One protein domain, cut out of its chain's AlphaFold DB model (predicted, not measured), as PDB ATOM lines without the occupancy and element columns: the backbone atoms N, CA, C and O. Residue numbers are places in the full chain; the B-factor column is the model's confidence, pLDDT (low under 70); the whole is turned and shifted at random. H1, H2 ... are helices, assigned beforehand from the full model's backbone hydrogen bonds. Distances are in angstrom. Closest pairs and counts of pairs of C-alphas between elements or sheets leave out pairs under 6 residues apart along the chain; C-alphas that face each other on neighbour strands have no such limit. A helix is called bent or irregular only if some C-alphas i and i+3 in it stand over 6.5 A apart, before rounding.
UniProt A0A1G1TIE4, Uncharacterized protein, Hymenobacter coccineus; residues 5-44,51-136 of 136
ATOM      1  N   GLU A   5     192.007 205.031 178.344       96.50
ATOM      2  CA  GLU A   5     190.590 204.689 178.215       96.50
ATOM      3  C   GLU A   5     190.389 203.264 177.681       96.50
ATOM      4  O   GLU A   5     189.643 202.487 178.273       96.50
ATOM      5  N   LEU A   6     191.107 202.886 176.615       95.31
ATOM      6  CA  LEU A   6     191.030 201.533 176.066       95.31
ATOM      7  C   LEU A   6     191.562 200.489 177.048       95.31
ATOM      8  O   LEU A   6     190.952 199.435 177.175       95.31
ATOM      9  N   LEU A   7     192.647 200.780 177.770       95.38
ATOM     10  CA  LEU A   7     193.191 199.855 178.767       95.38
ATOM     11  C   LEU A   7     192.251 199.668 179.969       95.38
ATOM     12  O   LEU A   7     192.153 198.569 180.498       95.38
ATOM     13  N   LEU A   8     191.538 200.716 180.394       95.00
ATOM     14  CA  LEU A   8     190.525 200.606 181.450       95.00
ATOM     15  C   LEU A   8     189.283 199.839 180.981       95.00
ATOM     16  O   LEU A   8     188.655 199.146 181.777       95.00
ATOM     17  N   ARG A   9     188.934 199.947 179.695       95.88
ATOM     18  CA  ARG A   9     187.825 199.200 179.088       95.88
ATOM     19  C   ARG A   9     188.168 197.726 178.845       95.88
ATOM     20  O   ARG A   9     187.295 196.874 178.982       95.88
ATOM     21  N   PHE A  10     189.415 197.438 178.483       94.25
ATOM     22  CA  PHE A  10     189.943 196.101 178.210       94.25
ATOM     23  C   PHE A  10     191.170 195.848 179.102       94.25
ATOM     24  O   PHE A  10     192.306 195.917 178.625       94.25
ATOM     25  N   PRO A  11     190.966 195.626 180.414       92.12
ATOM     26  CA  PRO A  11     192.071 195.399 181.332       92.12
ATOM     27  C   PRO A  11     192.767 194.069 181.037       92.12
ATOM     28  O   PRO A  11     192.147 193.110 180.568       92.12
ATOM     29  N   LEU A  12     194.060 194.001 181.361       92.50
ATOM     30  CA  LEU A  12     194.791 192.736 181.366       92.50
ATOM     31  C   LEU A  12     194.190 191.805 182.423       92.50
ATOM     32  O   LEU A  12     193.824 192.228 183.518       92.50
ATOM     33  N   ASP A  13     194.089 190.527 182.088       88.12
ATOM     34  CA  ASP A  13     193.494 189.531 182.965       88.12
ATOM     35  C   ASP A  13     194.459 189.077 184.058       88.12
ATOM     36  O   ASP A  13     195.305 188.211 183.848       88.12
ATOM     37  N   GLU A  14     194.273 189.631 185.254       87.94
ATOM     38  CA  GLU A  14     195.063 189.316 186.449       87.94
ATOM     39  C   GLU A  14     194.867 187.876 186.967       87.94
ATOM     40  O   GLU A  14     195.585 187.431 187.868       87.94
ATOM     41  N   SER A  15     193.906 187.117 186.417       88.75
ATOM     42  CA  SER A  15     193.773 185.687 186.720       88.75
ATOM     43  C   SER A  15     194.830 184.830 186.019       88.75
ATOM     44  O   SER A  15     195.057 183.691 186.439       88.75
ATOM     45  N   LEU A  16     195.477 185.351 184.971       88.44
ATOM     46  CA  LEU A  16     196.652 184.731 184.372       88.44
ATOM     47  C   LEU A  16     197.853 185.014 185.276       88.44
ATOM     48  O   LEU A  16     198.164 186.160 185.592       88.44
ATOM     49  N   ARG A  17     198.507 183.949 185.744       88.50
ATOM     50  CA  ARG A  17     199.676 184.046 186.624       88.50
ATOM     51  C   ARG A  17     200.894 183.439 185.949       88.50
ATOM     52  O   ARG A  17     200.786 182.467 185.207       88.50
ATOM     53  N   GLY A  18     202.069 183.968 186.267       87.94
ATOM     54  CA  GLY A  18     203.305 183.580 185.592       87.94
ATOM     55  C   GLY A  18     203.460 184.329 184.274       87.94
ATOM     56  O   GLY A  18     203.079 185.488 184.179       87.94
ATOM     57  N   TYR A  19     204.077 183.692 183.284       90.81
ATOM     58  CA  TYR A  19     204.447 184.343 182.034       90.81
ATOM     59  C   TYR A  19     203.491 184.018 180.877       90.81
ATOM     60  O   TYR A  19     203.416 182.867 180.446       90.81
ATOM     61  N   GLY A  20     202.896 185.053 180.280       91.69
ATOM     62  CA  GLY A  20     202.469 185.075 178.882       91.69
ATOM     63  C   GLY A  20     200.974 184.866 178.634       91.69
ATOM     64  O   GLY A  20     200.256 184.262 179.429       91.69
ATOM     65  N   HIS A  21     200.552 185.292 177.438       92.44
ATOM     66  CA  HIS A  21     199.184 185.294 176.902       92.44
ATOM     67  C   HIS A  21     198.211 186.340 177.467       92.44
ATOM     68  O   HIS A  21     197.101 186.441 176.935       92.44
ATOM     69  N   GLU A  22     198.605 187.171 178.436       92.81
ATOM     70  CA  GLU A  22     197.831 188.360 178.829       92.81
ATOM     71  C   GLU A  22     197.667 189.316 177.636       92.81
ATOM     72  O   GLU A  22     196.571 189.778 177.317       92.81
ATOM     73  N   ASP A  23     198.766 189.547 176.920       91.62
ATOM     74  CA  ASP A  23     198.844 190.362 175.708       91.62
ATOM     75  C   ASP A  23     198.036 189.775 174.541       91.62
ATOM     76  O   ASP A  23     197.348 190.495 173.819       91.62
ATOM     77  N   THR A  24     198.080 188.454 174.379       91.25
ATOM     78  CA  THR A  24     197.335 187.719 173.354       91.25
ATOM     79  C   THR A  24     195.833 187.868 173.580       91.25
ATOM     80  O   THR A  24     195.085 188.104 172.630       91.25
ATOM     81  N   GLN A  25     195.388 187.742 174.832       92.69
ATOM     82  CA  GLN A  25     193.987 187.924 175.194       92.69
ATOM     83  C   GLN A  25     193.540 189.372 174.962       92.69
ATOM     84  O   GLN A  25     192.494 189.584 174.350       92.69
ATOM     85  N   LEU A  26     194.342 190.358 175.379       93.62
ATOM     86  CA  LEU A  26     194.072 191.772 175.108       93.62
ATOM     87  C   LEU A  26     193.947 192.038 173.602       93.62
ATOM     88  O   LEU A  26     192.977 192.647 173.158       93.62
ATOM     89  N   GLY A  27     194.888 191.536 172.798       92.38
ATOM     90  CA  GLY A  27     194.846 191.673 171.342       92.38
ATOM     91  C   GLY A  27     193.574 191.077 170.737       92.38
ATOM     92  O   GLY A  27     192.958 191.688 169.864       92.38
ATOM     93  N   TRP A  28     193.133 189.924 171.243       91.69
ATOM     94  CA  TRP A  28     191.880 189.306 170.816       91.69
ATOM     95  C   TRP A  28     190.647 190.141 171.192       91.69
ATOM     96  O   TRP A  28     189.774 190.337 170.350       91.69
ATOM     97  N   GLN A  29     190.586 190.685 172.411       93.38
ATOM     98  CA  GLN A  29     189.488 191.559 172.849       93.38
ATOM     99  C   GLN A  29     189.391 192.832 172.000       93.38
ATOM    100  O   GLN A  29     188.301 193.205 171.569       93.38
ATOM    101  N   LEU A  30     190.530 193.474 171.722       94.62
ATOM    102  CA  LEU A  30     190.591 194.669 170.881       94.62
ATOM    103  C   LEU A  30     190.157 194.364 169.442       94.62
ATOM    104  O   LEU A  30     189.381 195.126 168.867       94.62
ATOM    105  N   ALA A  31     190.598 193.232 168.884       92.88
ATOM    106  CA  ALA A  31     190.187 192.787 167.555       92.88
ATOM    107  C   ALA A  31     188.681 192.480 167.489       92.88
ATOM    108  O   ALA A  31     188.009 192.915 166.556       92.88
ATOM    109  N   ALA A  32     188.131 191.790 168.493       92.44
ATOM    110  CA  ALA A  32     186.700 191.492 168.584       92.44
ATOM    111  C   ALA A  32     185.841 192.762 168.718       92.44
ATOM    112  O   ALA A  32     184.725 192.812 168.209       92.44
ATOM    113  N   ALA A  33     186.375 193.805 169.358       95.25
ATOM    114  CA  ALA A  33     185.753 195.122 169.449       95.25
ATOM    115  C   ALA A  33     186.037 196.029 168.233       95.25
ATOM    116  O   ALA A  33     185.672 197.204 168.263       95.25
ATOM    117  N   ALA A  34     186.688 195.503 167.185       96.00
ATOM    118  CA  ALA A  34     187.082 196.229 165.978       96.00
ATOM    119  C   ALA A  34     187.857 197.531 166.266       96.00
ATOM    120  O   ALA A  34     187.715 198.526 165.554       96.00
ATOM    121  N   VAL A  35     188.681 197.535 167.321       96.69
ATOM    122  CA  VAL A  35     189.517 198.687 167.672       96.69
ATOM    123  C   VAL A  35     190.589 198.869 166.590       96.69
ATOM    124  O   VAL A  35     191.337 197.924 166.326       96.69
ATOM    125  N   PRO A  36     190.709 200.058 165.968       94.31
ATOM    126  CA  PRO A  36     191.722 200.304 164.948       94.31
ATOM    127  C   PRO A  36     193.141 200.138 165.500       94.31
ATOM    128  O   PRO A  36     193.487 200.705 166.538       94.31
ATOM    129  N   VAL A  37     193.981 199.391 164.782       93.31
ATOM    130  CA  VAL A  37     195.397 199.197 165.118       93.31
ATOM    131  C   VAL A  37     196.257 199.861 164.052       93.31
ATOM    132  O   VAL A  37     196.194 199.513 162.875       93.31
ATOM    133  N   HIS A  38     197.092 200.807 164.474       93.19
ATOM    134  CA  HIS A  38     198.116 201.410 163.627       93.19
ATOM    135  C   HIS A  38     199.442 200.681 163.844       93.19
ATOM    136  O   HIS A  38     199.994 200.692 164.949       93.19
ATOM    137  N   HIS A  39     199.946 200.038 162.794       91.38
ATOM    138  CA  HIS A  39     201.237 199.362 162.821       91.38
ATOM    139  C   HIS A  39     202.366 200.380 162.636       91.38
ATOM    140  O   HIS A  39     202.288 201.246 161.768       91.38
ATOM    141  N   LEU A  40     203.399 200.283 163.476       92.38
ATOM    142  CA  LEU A  40     204.605 201.103 163.383       92.38
ATOM    143  C   LEU A  40     205.782 200.209 163.006       92.38
ATOM    144  O   LEU A  40     206.012 199.191 163.666       92.38
ATOM    145  N   ASP A  41     206.562 200.636 162.021       91.69
ATOM    146  CA  ASP A  41     207.800 199.970 161.617       91.69
ATOM    147  C   ASP A  41     208.939 200.334 162.580       91.69
ATOM    148  O   ASP A  41     209.837 201.115 162.274       91.69
ATOM    149  N   ASN A  42     208.872 199.792 163.797       89.44
ATOM    150  CA  ASN A  42     209.890 199.984 164.824       89.44
ATOM    151  C   ASN A  42     210.775 198.729 164.938       89.44
ATOM    152  O   ASN A  42     210.276 197.687 165.377       89.44
ATOM    153  N   PRO A  43     212.068 198.783 164.565       89.19
ATOM    154  CA  PRO A  43     212.940 197.618 164.626       89.19
ATOM    155  C   PRO A  43     213.108 197.117 166.064       89.19
ATOM    156  O   PRO A  43     213.312 197.880 167.010       89.19
ATOM    157  N   VAL A  44     213.050 195.796 166.228       88.69
ATOM    158  CA  VAL A  44     213.171 195.152 167.537       88.69
ATOM    159  C   VAL A  44     214.615 195.232 168.029       88.69
ATOM    160  O   VAL A  44     215.546 194.816 167.340       88.69
ATOM    161  N   THR A  51     218.671 182.213 179.189       94.31
ATOM    162  CA  THR A  51     219.126 180.816 179.209       94.31
ATOM    163  C   THR A  51     218.021 179.875 178.724       94.31
ATOM    164  O   THR A  51     216.837 180.092 178.985       94.31
ATOM    165  N   ALA A  52     218.399 178.764 178.086       95.31
ATOM    166  CA  ALA A  52     217.438 177.762 177.619       95.31
ATOM    167  C   ALA A  52     216.532 177.228 178.748       95.31
ATOM    168  O   ALA A  52     215.363 176.932 178.515       95.31
ATOM    169  N   ALA A  53     217.046 177.134 179.979       96.38
ATOM    170  CA  ALA A  53     216.270 176.687 181.132       96.38
ATOM    171  C   ALA A  53     215.130 177.656 181.479       96.38
ATOM    172  O   ALA A  53     213.987 177.216 181.605       96.38
ATOM    173  N   VAL A  54     215.429 178.956 181.568       96.19
ATOM    174  CA  VAL A  54     214.426 179.992 181.863       96.19
ATOM    175  C   VAL A  54     213.419 180.102 180.715       96.19
ATOM    176  O   VAL A  54     212.215 180.159 180.957       96.19
ATOM    177  N   PHE A  55     213.884 180.019 179.464       95.50
ATOM    178  CA  PHE A  55     213.005 180.012 178.295       95.50
ATOM    179  C   PHE A  55     211.997 178.852 178.320       95.50
ATOM    180  O   PHE A  55     210.815 179.041 178.018       95.50
ATOM    181  N   LEU A  56     212.439 177.639 178.682       97.38
ATOM    182  CA  LEU A  56     211.549 176.478 178.781       97.38
ATOM    183  C   LEU A  56     210.528 176.631 179.909       97.38
ATOM    184  O   LEU A  56     209.366 176.283 179.711       97.38
ATOM    185  N   GLU A  57     210.936 177.173 181.056       97.00
ATOM    186  CA  GLU A  57     210.028 177.448 182.170       97.00
ATOM    187  C   GLU A  57     208.943 178.457 181.772       97.00
ATOM    188  O   GLU A  57     207.751 178.178 181.921       97.00
ATOM    189  N   LYS A  58     209.336 179.589 181.178       96.88
ATOM    190  CA  LYS A  58     208.398 180.599 180.662       96.88
ATOM    191  C   LYS A  58     207.480 180.039 179.581       96.88
ATOM    192  O   LYS A  58     206.292 180.343 179.557       96.88
ATOM    193  N   SER A  59     208.008 179.183 178.707       96.81
ATOM    194  CA  SER A  59     207.213 178.508 177.675       96.81
ATOM    195  C   SER A  59     206.161 177.574 178.272       96.81
ATOM    196  O   SER A  59     205.044 177.507 177.757       96.81
ATOM    197  N   GLU A  60     206.490 176.854 179.346       97.44
ATOM    198  CA  GLU A  60     205.533 176.000 180.051       97.44
ATOM    199  C   GLU A  60     204.449 176.832 180.752       97.44
ATOM    200  O   GLU A  60     203.267 176.507 180.633       97.44
ATOM    201  N   GLN A  61     204.826 177.931 181.417       97.44
ATOM    202  CA  GLN A  61     203.878 178.875 182.026       97.44
ATOM    203  C   GLN A  61     202.911 179.453 180.982       97.44
ATOM    204  O   GLN A  61     201.696 179.373 181.169       97.44
ATOM    205  N   ALA A  62     203.426 179.898 179.832       96.06
ATOM    206  CA  ALA A  62     202.600 180.400 178.739       96.06
ATOM    207  C   ALA A  62     201.603 179.336 178.254       96.06
ATOM    208  O   ALA A  62     200.418 179.610 178.090       96.06
ATOM    209  N   VAL A  63     202.028 178.079 178.093       96.81
ATOM    210  CA  VAL A  63     201.108 177.002 177.689       96.81
ATOM    211  C   VAL A  63     200.001 176.759 178.725       96.81
ATOM    212  O   VAL A  63     198.868 176.457 178.338       96.81
ATOM    213  N   ARG A  64     200.279 176.922 180.024       95.62
ATOM    214  CA  ARG A  64     199.252 176.829 181.078       95.62
ATOM    215  C   ARG A  64     198.244 177.976 180.984       95.62
ATOM    216  O   ARG A  64     197.041 177.708 180.993       95.62
ATOM    217  N   ASN A  65     198.711 179.212 180.798       95.56
ATOM    218  CA  ASN A  65     197.839 180.373 180.590       95.56
ATOM    219  C   ASN A  65     196.987 180.212 179.322       95.56
ATOM    220  O   ASN A  65     195.776 180.428 179.350       95.56
ATOM    221  N   LEU A  66     197.572 179.710 178.231       95.38
ATOM    222  CA  LEU A  66     196.830 179.367 177.016       95.38
ATOM    223  C   LEU A  66     195.722 178.340 177.291       95.38
ATOM    224  O   LEU A  66     194.599 178.507 176.819       95.38
ATOM    225  N   ALA A  67     196.005 177.283 178.055       95.31
ATOM    226  CA  ALA A  67     194.998 176.287 178.417       95.31
ATOM    227  C   ALA A  67     193.847 176.897 179.239       95.31
ATOM    228  O   ALA A  67     192.682 176.580 178.990       95.31
ATOM    229  N   GLN A  68     194.154 177.798 180.179       94.69
ATOM    230  CA  GLN A  68     193.155 178.549 180.946       94.69
ATOM    231  C   GLN A  68     192.264 179.398 180.032       94.69
ATOM    232  O   GLN A  68     191.041 179.261 180.088       94.69
ATOM    233  N   LEU A  69     192.855 180.182 179.129       93.56
ATOM    234  CA  LEU A  69     192.115 180.998 178.164       93.56
ATOM    235  C   LEU A  69     191.215 180.164 177.251       93.56
ATOM    236  O   LEU A  69     190.070 180.537 176.996       93.56
ATOM    237  N   LEU A  70     191.707 179.014 176.786       93.94
ATOM    238  CA  LEU A  70     190.941 178.099 175.942       93.94
ATOM    239  C   LEU A  70     189.745 177.487 176.679       93.94
ATOM    240  O   LEU A  70     188.686 177.348 176.070       93.94
ATOM    241  N   ARG A  71     189.897 177.122 177.960       92.25
ATOM    242  CA  ARG A  71     188.785 176.614 178.787       92.25
ATOM    243  C   ARG A  71     187.724 177.684 179.033       92.25
ATOM    244  O   ARG A  71     186.543 177.365 179.051       92.25
ATOM    245  N   GLN A  72     188.142 178.940 179.175       91.06
ATOM    246  CA  GLN A  72     187.243 180.077 179.380       91.06
ATOM    247  C   GLN A  72     186.630 180.618 178.074       91.06
ATOM    248  O   GLN A  72     185.794 181.514 178.127       91.06
ATOM    249  N   GLY A  73     187.049 180.124 176.901       88.44
ATOM    250  CA  GLY A  73     186.589 180.641 175.607       88.44
ATOM    251  C   GLY A  73     187.060 182.069 175.303       88.44
ATOM    252  O   GLY A  73     186.420 182.771 174.532       88.44
ATOM    253  N   ARG A  74     188.169 182.510 175.912       85.88
ATOM    254  CA  ARG A  74     188.668 183.900 175.856       85.88
ATOM    255  C   ARG A  74     189.786 184.123 174.838       85.88
ATOM    256  O   ARG A  74     190.454 185.151 174.875       85.88
ATOM    257  N   VAL A  75     190.043 183.143 173.977       84.12
ATOM    258  CA  VAL A  75     191.012 183.265 172.886       84.12
ATOM    259  C   VAL A  75     190.609 182.382 171.714       84.12
ATOM    260  O   VAL A  75     190.126 181.258 171.893       84.12
ATOM    261  N   GLU A  76     190.857 182.878 170.506       78.06
ATOM    262  CA  GLU A  76     190.650 182.116 169.280       78.06
ATOM    263  C   GLU A  76     191.675 180.964 169.143       78.06
ATOM    264  O   GLU A  76     192.881 181.149 169.331       78.06
ATOM    265  N   PRO A  77     191.244 179.755 168.757       71.12
ATOM    266  CA  PRO A  77     192.089 178.571 168.569       71.12
ATOM    267  C   PRO A  77     192.973 178.563 167.309       71.12
ATOM    268  O   PRO A  77     193.298 177.488 166.796       71.12
ATOM    269  N   GLY A  78     193.377 179.724 166.796       81.31
ATOM    270  CA  GLY A  78     194.118 179.833 165.534       81.31
ATOM    271  C   GLY A  78     195.512 179.191 165.556       81.31
ATOM    272  O   GLY A  78     196.012 178.760 164.519       81.31
ATOM    273  N   ALA A  79     196.138 179.059 166.728       87.19
ATOM    274  CA  ALA A  79     197.481 178.497 166.837       87.19
ATOM    275  C   ALA A  79     197.518 176.995 166.488       87.19
ATOM    276  O   ALA A  79     196.755 176.190 167.027       87.19
ATOM    277  N   ARG A  80     198.486 176.588 165.654       93.12
ATOM    278  CA  ARG A  80     198.685 175.187 165.226       93.12
ATOM    279  C   ARG A  80     198.743 174.204 166.400       93.12
ATOM    280  O   ARG A  80     198.160 173.125 166.322       93.12
ATOM    281  N   LEU A  81     199.390 174.591 167.502       95.38
ATOM    282  CA  LEU A  81     199.455 173.807 168.739       95.38
ATOM    283  C   LEU A  81     198.054 173.434 169.262       95.38
ATOM    284  O   LEU A  81     197.788 172.274 169.573       95.38
ATOM    285  N   VAL A  82     197.145 174.412 169.300       95.50
ATOM    286  CA  VAL A  82     195.759 174.237 169.760       95.50
ATOM    287  C   VAL A  82     194.983 173.348 168.799       95.50
ATOM    288  O   VAL A  82     194.252 172.456 169.233       95.50
ATOM    289  N   GLN A  83     195.162 173.545 167.493       95.50
ATOM    290  CA  GLN A  83     194.508 172.727 166.472       95.50
ATOM    291  C   GLN A  83     194.905 171.250 166.589       95.50
ATOM    292  O   GLN A  83     194.032 170.380 166.573       95.50
ATOM    293  N   VAL A  84     196.198 170.954 166.758       96.62
ATOM    294  CA  VAL A  84     196.698 169.582 166.944       96.62
ATOM    295  C   VAL A  84     196.149 168.970 168.233       96.62
ATOM    296  O   VAL A  84     195.601 167.868 168.194       96.62
ATOM    297  N   ALA A  85     196.205 169.696 169.354       96.69
ATOM    298  CA  ALA A  85     195.657 169.221 170.626       96.69
ATOM    299  C   ALA A  85     194.154 168.899 170.524       96.69
ATOM    300  O   ALA A  85     193.702 167.856 170.994       96.69
ATOM    301  N   ARG A  86     193.371 169.753 169.852       94.44
ATOM    302  CA  ARG A  86     191.936 169.523 169.620       94.44
ATOM    303  C   ARG A  86     191.673 168.311 168.734       94.44
ATOM    304  O   ARG A  86     190.764 167.546 169.043       94.44
ATOM    305  N   ARG A  87     192.451 168.113 167.664       96.19
ATOM    306  CA  ARG A  87     192.336 166.925 166.797       96.19
ATOM    307  C   ARG A  87     192.601 165.640 167.582       96.19
ATOM    308  O   ARG A  87     191.788 164.727 167.511       96.19
ATOM    309  N   LEU A  88     193.659 165.606 168.394       97.06
ATOM    310  CA  LEU A  88     193.972 164.455 169.250       97.06
ATOM    311  C   LEU A  88     192.866 164.169 170.269       97.06
ATOM    312  O   LEU A  88     192.487 163.014 170.447       97.06
ATOM    313  N   ARG A  89     192.314 165.207 170.910       95.12
ATOM    314  CA  ARG A  89     191.193 165.053 171.851       95.12
ATOM    315  C   ARG A  89     189.930 164.534 171.168       95.12
ATOM    316  O   ARG A  89     189.318 163.607 171.681       95.12
ATOM    317  N   ARG A  90     189.564 165.087 170.006       95.56
ATOM    318  CA  ARG A  90     188.397 164.639 169.223       95.56
ATOM    319  C   ARG A  90     188.535 163.196 168.740       95.56
ATOM    320  O   ARG A  90     187.541 162.490 168.685       95.56
ATOM    321  N   ALA A  91     189.754 162.764 168.426       97.06
ATOM    322  CA  ALA A  91     190.047 161.391 168.025       97.06
ATOM    323  C   ALA A  91     190.169 160.406 169.207       97.06
ATOM    324  O   ALA A  91     190.449 159.235 168.983       97.06
ATOM    325  N   GLY A  92     190.043 160.857 170.463       96.50
ATOM    326  CA  GLY A  92     190.265 160.012 171.645       96.50
ATOM    327  C   GLY A  92     191.733 159.624 171.892       96.50
ATOM    328  O   GLY A  92     192.022 158.853 172.800       96.50
ATOM    329  N   LEU A  93     192.683 160.184 171.136       97.50
ATOM    330  CA  LEU A  93     194.115 159.850 171.193       97.50
ATOM    331  C   LEU A  93     194.908 160.692 172.204       97.50
ATOM    332  O   LEU A  93     196.117 160.510 172.345       97.50
ATOM    333  N   ALA A  94     194.262 161.626 172.905       96.81
ATOM    334  CA  ALA A  94     194.936 162.494 173.871       96.81
ATOM    335  C   ALA A  94     195.669 161.725 174.996       96.81
ATOM    336  O   ALA A  94     196.833 162.058 175.228       96.81
ATOM    337  N   PRO A  95     195.092 160.684 175.635       96.94
ATOM    338  CA  PRO A  95     195.798 159.915 176.667       96.94
ATOM    339  C   PRO A  95     197.020 159.168 176.118       96.94
ATOM    340  O   PRO A  95     198.080 159.163 176.740       96.94
ATOM    341  N   VAL A  96     196.906 158.603 174.910       97.50
ATOM    342  CA  VAL A  96     198.019 157.923 174.223       97.50
ATOM    343  C   VAL A  96     199.148 158.911 173.936       97.50
ATOM    344  O   VAL A  96     200.305 158.653 174.265       97.50
ATOM    345  N   ALA A  97     198.817 160.081 173.386       97.25
ATOM    346  CA  ALA A  97     199.792 161.133 173.123       97.25
ATOM    347  C   ALA A  97     200.466 161.626 174.417       97.25
ATOM    348  O   ALA A  97     201.681 161.808 174.436       97.25
ATOM    349  N   GLN A  98     199.712 161.796 175.509       97.81
ATOM    350  CA  GLN A  98     200.260 162.165 176.819       97.81
ATOM    351  C   GLN A  98     201.215 161.105 177.374       97.81
ATOM    352  O   GLN A  98     202.239 161.473 177.947       97.81
ATOM    353  N   ALA A  99     200.903 159.817 177.207       97.81
ATOM    354  CA  ALA A  99     201.758 158.724 177.659       97.81
ATOM    355  C   ALA A  99     203.074 158.682 176.867       97.81
ATOM    356  O   ALA A  99     204.153 158.744 177.457       97.81
ATOM    357  N   VAL A 100     202.992 158.673 175.531       97.94
ATOM    358  CA  VAL A 100     204.165 158.618 174.641       97.94
ATOM    359  C   VAL A 100     205.059 159.845 174.824       97.94
ATOM    360  O   VAL A 100     206.260 159.719 175.064       97.94
ATOM    361  N   LEU A 101     204.480 161.048 174.758       97.81
ATOM    362  CA  LEU A 101     205.240 162.287 174.934       97.81
ATOM    363  C   LEU A 101     205.740 162.442 176.372       97.81
ATOM    364  O   LEU A 101     206.827 162.969 176.583       97.81
ATOM    365  N   GLY A 102     204.977 161.964 177.358       97.69
ATOM    366  CA  GLY A 102     205.372 161.948 178.763       97.69
ATOM    367  C   GLY A 102     206.622 161.107 179.006       97.69
ATOM    368  O   GLY A 102     207.537 161.577 179.679       97.69
ATOM    369  N   ALA A 103     206.697 159.917 178.403       98.00
ATOM    370  CA  ALA A 103     207.880 159.063 178.460       98.00
ATOM    371  C   ALA A 103     209.092 159.702 177.757       98.00
ATOM    372  O   ALA A 103     210.217 159.616 178.248       98.00
ATOM    373  N   ALA A 104     208.872 160.403 176.640       97.44
ATOM    374  CA  ALA A 104     209.931 161.099 175.907       97.44
ATOM    375  C   ALA A 104     210.368 162.435 176.548       97.44
ATOM    376  O   ALA A 104     211.447 162.945 176.232       97.44
ATOM    377  N   ALA A 105     209.566 163.019 177.447       97.62
ATOM    378  CA  ALA A 105     209.762 164.375 177.962       97.62
ATOM    379  C   ALA A 105     211.149 164.637 178.587       97.62
ATOM    380  O   ALA A 105     211.732 165.679 178.271       97.62
ATOM    381  N   PRO A 106     211.738 163.735 179.405       97.69
ATOM    382  CA  PRO A 106     213.078 163.954 179.954       97.69
ATOM    383  C   PRO A 106     214.155 164.051 178.865       97.69
ATOM    384  O   PRO A 106     215.029 164.918 178.923       97.69
ATOM    385  N   ALA A 107     214.067 163.205 177.833       97.56
ATOM    386  CA  ALA A 107     215.000 163.217 176.709       97.56
ATOM    387  C   ALA A 107     214.842 164.485 175.857       97.56
ATOM    388  O   ALA A 107     215.846 165.100 175.492       97.56
ATOM    389  N   LEU A 108     213.600 164.914 175.600       97.50
ATOM    390  CA  LEU A 108     213.300 166.164 174.895       97.50
ATOM    391  C   LEU A 108     213.840 167.379 175.658       97.50
ATOM    392  O   LEU A 108     214.499 168.229 175.063       97.50
ATOM    393  N   ARG A 109     213.634 167.439 176.981       97.44
ATOM    394  CA  ARG A 109     214.146 168.532 177.821       97.44
ATOM    395  C   ARG A 109     215.671 168.576 177.810       97.44
ATOM    396  O   ARG A 109     216.238 169.638 177.589       97.44
ATOM    397  N   ARG A 110     216.344 167.429 177.959       97.19
ATOM    398  CA  ARG A 110     217.811 167.351 177.854       97.19
ATOM    399  C   ARG A 110     218.312 167.795 176.479       97.19
ATOM    400  O   ARG A 110     219.315 168.494 176.402       97.19
ATOM    401  N   HIS A 111     217.619 167.420 175.405       97.12
ATOM    402  CA  HIS A 111     217.967 167.852 174.051       97.12
ATOM    403  C   HIS A 111     217.841 169.374 173.876       97.12
ATOM    404  O   HIS A 111     218.724 169.990 173.283       97.12
ATOM    405  N   LEU A 112     216.786 169.983 174.426       97.44
ATOM    406  CA  LEU A 112     216.547 171.429 174.349       97.44
ATOM    407  C   LEU A 112     217.504 172.260 175.214       97.44
ATOM    408  O   LEU A 112     217.767 173.411 174.884       97.44
ATOM    409  N   LEU A 113     218.037 171.679 176.291       97.25
ATOM    410  CA  LEU A 113     219.085 172.286 177.122       97.25
ATOM    411  C   LEU A 113     220.504 172.042 176.577       97.25
ATOM    412  O   LEU A 113     221.475 172.524 177.151       97.25
ATOM    413  N   GLY A 114     220.632 171.263 175.500       95.38
ATOM    414  CA  GLY A 114     221.905 170.954 174.861       95.38
ATOM    415  C   GLY A 114     222.343 172.003 173.828       95.38
ATOM    416  O   GLY A 114     221.636 172.972 173.562       95.38
ATOM    417  N   PRO A 115     223.492 171.785 173.167       93.25
ATOM    418  CA  PRO A 115     224.103 172.766 172.265       93.25
ATOM    419  C   PRO A 115     223.390 172.923 170.911       93.25
ATOM    420  O   PRO A 115     223.693 173.849 170.164       93.25
ATOM    421  N   ARG A 116     222.493 171.996 170.539       94.19
ATOM    422  CA  ARG A 116     221.818 171.969 169.224       94.19
ATOM    423  C   ARG A 116     220.322 171.651 169.362       94.19
ATOM    424  O   ARG A 116     219.899 170.572 168.939       94.19
ATOM    425  N   PRO A 117     219.527 172.543 169.978       94.75
ATOM    426  CA  PRO A 117     218.099 172.322 170.178       94.75
ATOM    427  C   PRO A 117     217.338 172.333 168.845       94.75
ATOM    428  O   PRO A 117     217.677 173.073 167.922       94.75
ATOM    429  N   ARG A 118     216.272 171.530 168.746       96.56
ATOM    430  CA  ARG A 118     215.357 171.516 167.592       96.56
ATOM    431  C   ARG A 118     213.965 171.993 167.988       96.56
ATOM    432  O   ARG A 118     213.408 171.522 168.977       96.56
ATOM    433  N   LEU A 119     213.359 172.837 167.152       95.81
ATOM    434  CA  LEU A 119     212.003 173.359 167.375       95.81
ATOM    435  C   LEU A 119     210.948 172.251 167.492       95.81
ATOM    436  O   LEU A 119     210.066 172.343 168.334       95.81
ATOM    437  N   ALA A 120     211.090 171.151 166.748       96.31
ATOM    438  CA  ALA A 120     210.159 170.025 166.844       96.31
ATOM    439  C   ALA A 120     210.119 169.391 168.252       96.31
ATOM    440  O   ALA A 120     209.072 168.918 168.686       96.31
ATOM    441  N   ALA A 121     211.239 169.402 168.988       97.44
ATOM    442  CA  ALA A 121     211.274 168.916 170.367       97.44
ATOM    443  C   ALA A 121     210.552 169.873 171.327       97.44
ATOM    444  O   ALA A 121     209.878 169.422 172.254       97.44
ATOM    445  N   LEU A 122     210.655 171.184 171.078       98.00
ATOM    446  CA  LEU A 122     209.900 172.197 171.811       98.00
ATOM    447  C   LEU A 122     208.398 172.056 171.537       98.00
ATOM    448  O   LEU A 122     207.613 172.029 172.480       98.00
ATOM    449  N   ASP A 123     208.000 171.898 170.275       97.75
ATOM    450  CA  ASP A 123     206.600 171.698 169.888       97.75
ATOM    451  C   ASP A 123     205.999 170.447 170.546       97.75
ATOM    452  O   ASP A 123     204.876 170.493 171.050       97.75
ATOM    453  N   ALA A 124     206.762 169.350 170.611       98.12
ATOM    454  CA  ALA A 124     206.357 168.119 171.287       98.12
ATOM    455  C   ALA A 124     206.138 168.321 172.800       98.12
ATOM    456  O   ALA A 124     205.123 167.871 173.337       98.12
ATOM    457  N   LEU A 125     207.042 169.036 173.486       98.31
ATOM    458  CA  LEU A 125     206.861 169.377 174.903       98.31
ATOM    459  C   LEU A 125     205.665 170.304 175.122       98.31
ATOM    460  O   LEU A 125     204.842 170.036 175.996       98.31
ATOM    461  N   LYS A 126     205.512 171.349 174.303       98.44
ATOM    462  CA  LYS A 126     204.366 172.264 174.386       98.44
ATOM    463  C   LYS A 126     203.044 171.532 174.171       98.44
ATOM    464  O   LYS A 126     202.070 171.829 174.858       98.44
ATOM    465  N   LEU A 127     203.006 170.556 173.260       98.50
ATOM    466  CA  LEU A 127     201.826 169.722 173.037       98.50
ATOM    467  C   LEU A 127     201.506 168.865 174.263       98.50
ATOM    468  O   LEU A 127     200.351 168.829 174.682       98.50
ATOM    469  N   LEU A 128     202.510 168.227 174.872       98.50
ATOM    470  CA  LEU A 128     202.335 167.482 176.119       98.50
ATOM    471  C   LEU A 128     201.784 168.372 177.240       98.50
ATOM    472  O   LEU A 128     200.798 168.000 177.881       98.50
ATOM    473  N   TRP A 129     202.400 169.535 177.472       98.31
ATOM    474  CA  TRP A 129     201.972 170.484 178.502       98.31
ATOM    475  C   TRP A 129     200.531 170.937 178.277       98.31
ATOM    476  O   TRP A 129     199.733 170.905 179.213       98.31
ATOM    477  N   LEU A 130     200.168 171.272 177.034       97.94
ATOM    478  CA  LEU A 130     198.813 171.703 176.699       97.94
ATOM    479  C   LEU A 130     197.794 170.578 176.906       97.94
ATOM    480  O   LEU A 130     196.746 170.804 177.502       97.94
ATOM    481  N   LEU A 131     198.091 169.361 176.442       97.75
ATOM    482  CA  LEU A 131     197.194 168.218 176.621       97.75
ATOM    483  C   LEU A 131     196.958 167.926 178.105       97.75
ATOM    484  O   LEU A 131     195.828 167.647 178.485       97.75
ATOM    485  N   ARG A 132     198.003 167.978 178.943       97.38
ATOM    486  CA  ARG A 132     197.879 167.801 180.401       97.38
ATOM    487  C   ARG A 132     197.057 168.918 181.040       97.38
ATOM    488  O   ARG A 132     196.138 168.629 181.793       97.38
ATOM    489  N   ALA A 133     197.339 170.172 180.693       96.00
ATOM    490  CA  ALA A 133     196.636 171.327 181.249       96.00
ATOM    491  C   ALA A 133     195.149 171.390 180.854       96.00
ATOM    492  O   ALA A 133     194.349 171.946 181.594       96.00
ATOM    493  N   LEU A 134     194.769 170.821 179.704       94.06
ATOM    494  CA  LEU A 134     193.371 170.709 179.265       94.06
ATOM    495  C   LEU A 134     192.621 169.503 179.857       94.06
ATOM    496  O   LEU A 134     191.411 169.406 179.654       94.06
ATOM    497  N   ALA A 135     193.334 168.562 180.481       88.62
ATOM    498  CA  ALA A 135     192.758 167.386 181.137       88.62
ATOM    499  C   ALA A 135     192.568 167.580 182.651       88.62
ATOM    500  O   ALA A 135     191.786 166.846 183.250       88.62
ATOM    501  N   ALA A 136     193.290 168.540 183.239       74.81
ATOM    502  CA  ALA A 136     193.054 169.059 184.585       74.81
ATOM    503  C   ALA A 136     191.824 169.976 184.615       74.81
ATOM    504  O   ALA A 136     191.236 170.109 185.703       74.81
TER     505      ALA A 136
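AT A GLANCE: This is residues 5 to 44 and 51 to 136 of the 136 residues of an uncharacterized protein of Hymenobacter coccineus (UniProt A0A1G1TIE4). The longest helix, H3, makes one side of a body of four helices, in which H6 runs through the middle and crosses the other three at steep tilts, with H3 and H5 on opposite sides of it and H4 on a third. Beyond H3 reaches a looser extension of H1, H2 and their loops, from which residues 38 to 44 stick out. The printed part has 126 residues with six named helices, H1 to H6 in chain order, and no named strand; the class is all helix, with 81 residues in helices. It is only just compact, close to loose, with a radius of gyration of the C-alphas of 16.6 A and spans of 49 by 36 by 24 A.

IN THESE COORDINATES: H3, residues 52 to 71, is 28.7 A long and begins at C-alpha 52 (217.438, 177.762, 177.619). H6, residues 119 to 133, measures 20.8 A and ends at C-alpha 133 (196.636, 171.327, 181.249). H5, residues 94 to 112, measures 23.4 A, with a kink of 54 degrees near residue 104; it is irregular, C-alphas 103 and 106 being 7.3 A apart. H4, residues 80 to 90, is 15.3 A long, and H2, residues 22 to 32, 15.4 A. H1, residues 5 to 9, 6.2 A long, begins at C-alpha 5 (190.590, 204.689, 178.215).

HOW THE PARTS SIT: H6 is the hub, and the helix packing is mostly crossed. H3 touches H6 with residues 59 to 67 alone, the same way at a steep tilt of 43 degrees; the closest C-alphas are those of Val 63 and Leu 130, 5.9 A apart. H5 and H6 form a helical hairpin, opposite ways at a steep tilt of 45 degrees, with the C-alphas of Leu 108 and Ala 121 closest at 5.7 A. H4 touches H6 at a steep tilt of 48 degrees, closest at the C-alphas of Ala 85 and Leu 131, 6.3 A. H4 and H5 only just touch, with 3 pairs of C-alphas within 8 A, and only at the corner by their link, closest at Leu 88 and Ala 94, 5.1 A between C-alphas. H3 and H4 are near each other. H2 is close to but not clearly touching H3, the closest C-alphas being those of Gln 25 and Leu 69, 7.8 A apart. H1 is apart from H2 and H3. In H1, H2, H3, H4 and H6 every O i to N i+4 pair is within hydrogen-bond range; in H5, 13 of 15 are.

THE WHOLE: The C-alphas farthest apart, those of Glu 5 and Ala 103, are 48.8 A apart. Residues 45 to 50 are not printed, and C-alphas 44 and 51 stand 19.4 A apart across this cut, within the link from H2 to H3. The link from H1 to H2 is long, 12 residues. Residues 38 to 44 stand free. The model's mean pLDDT over the printed part is 94.1, and no printed residue is under 70.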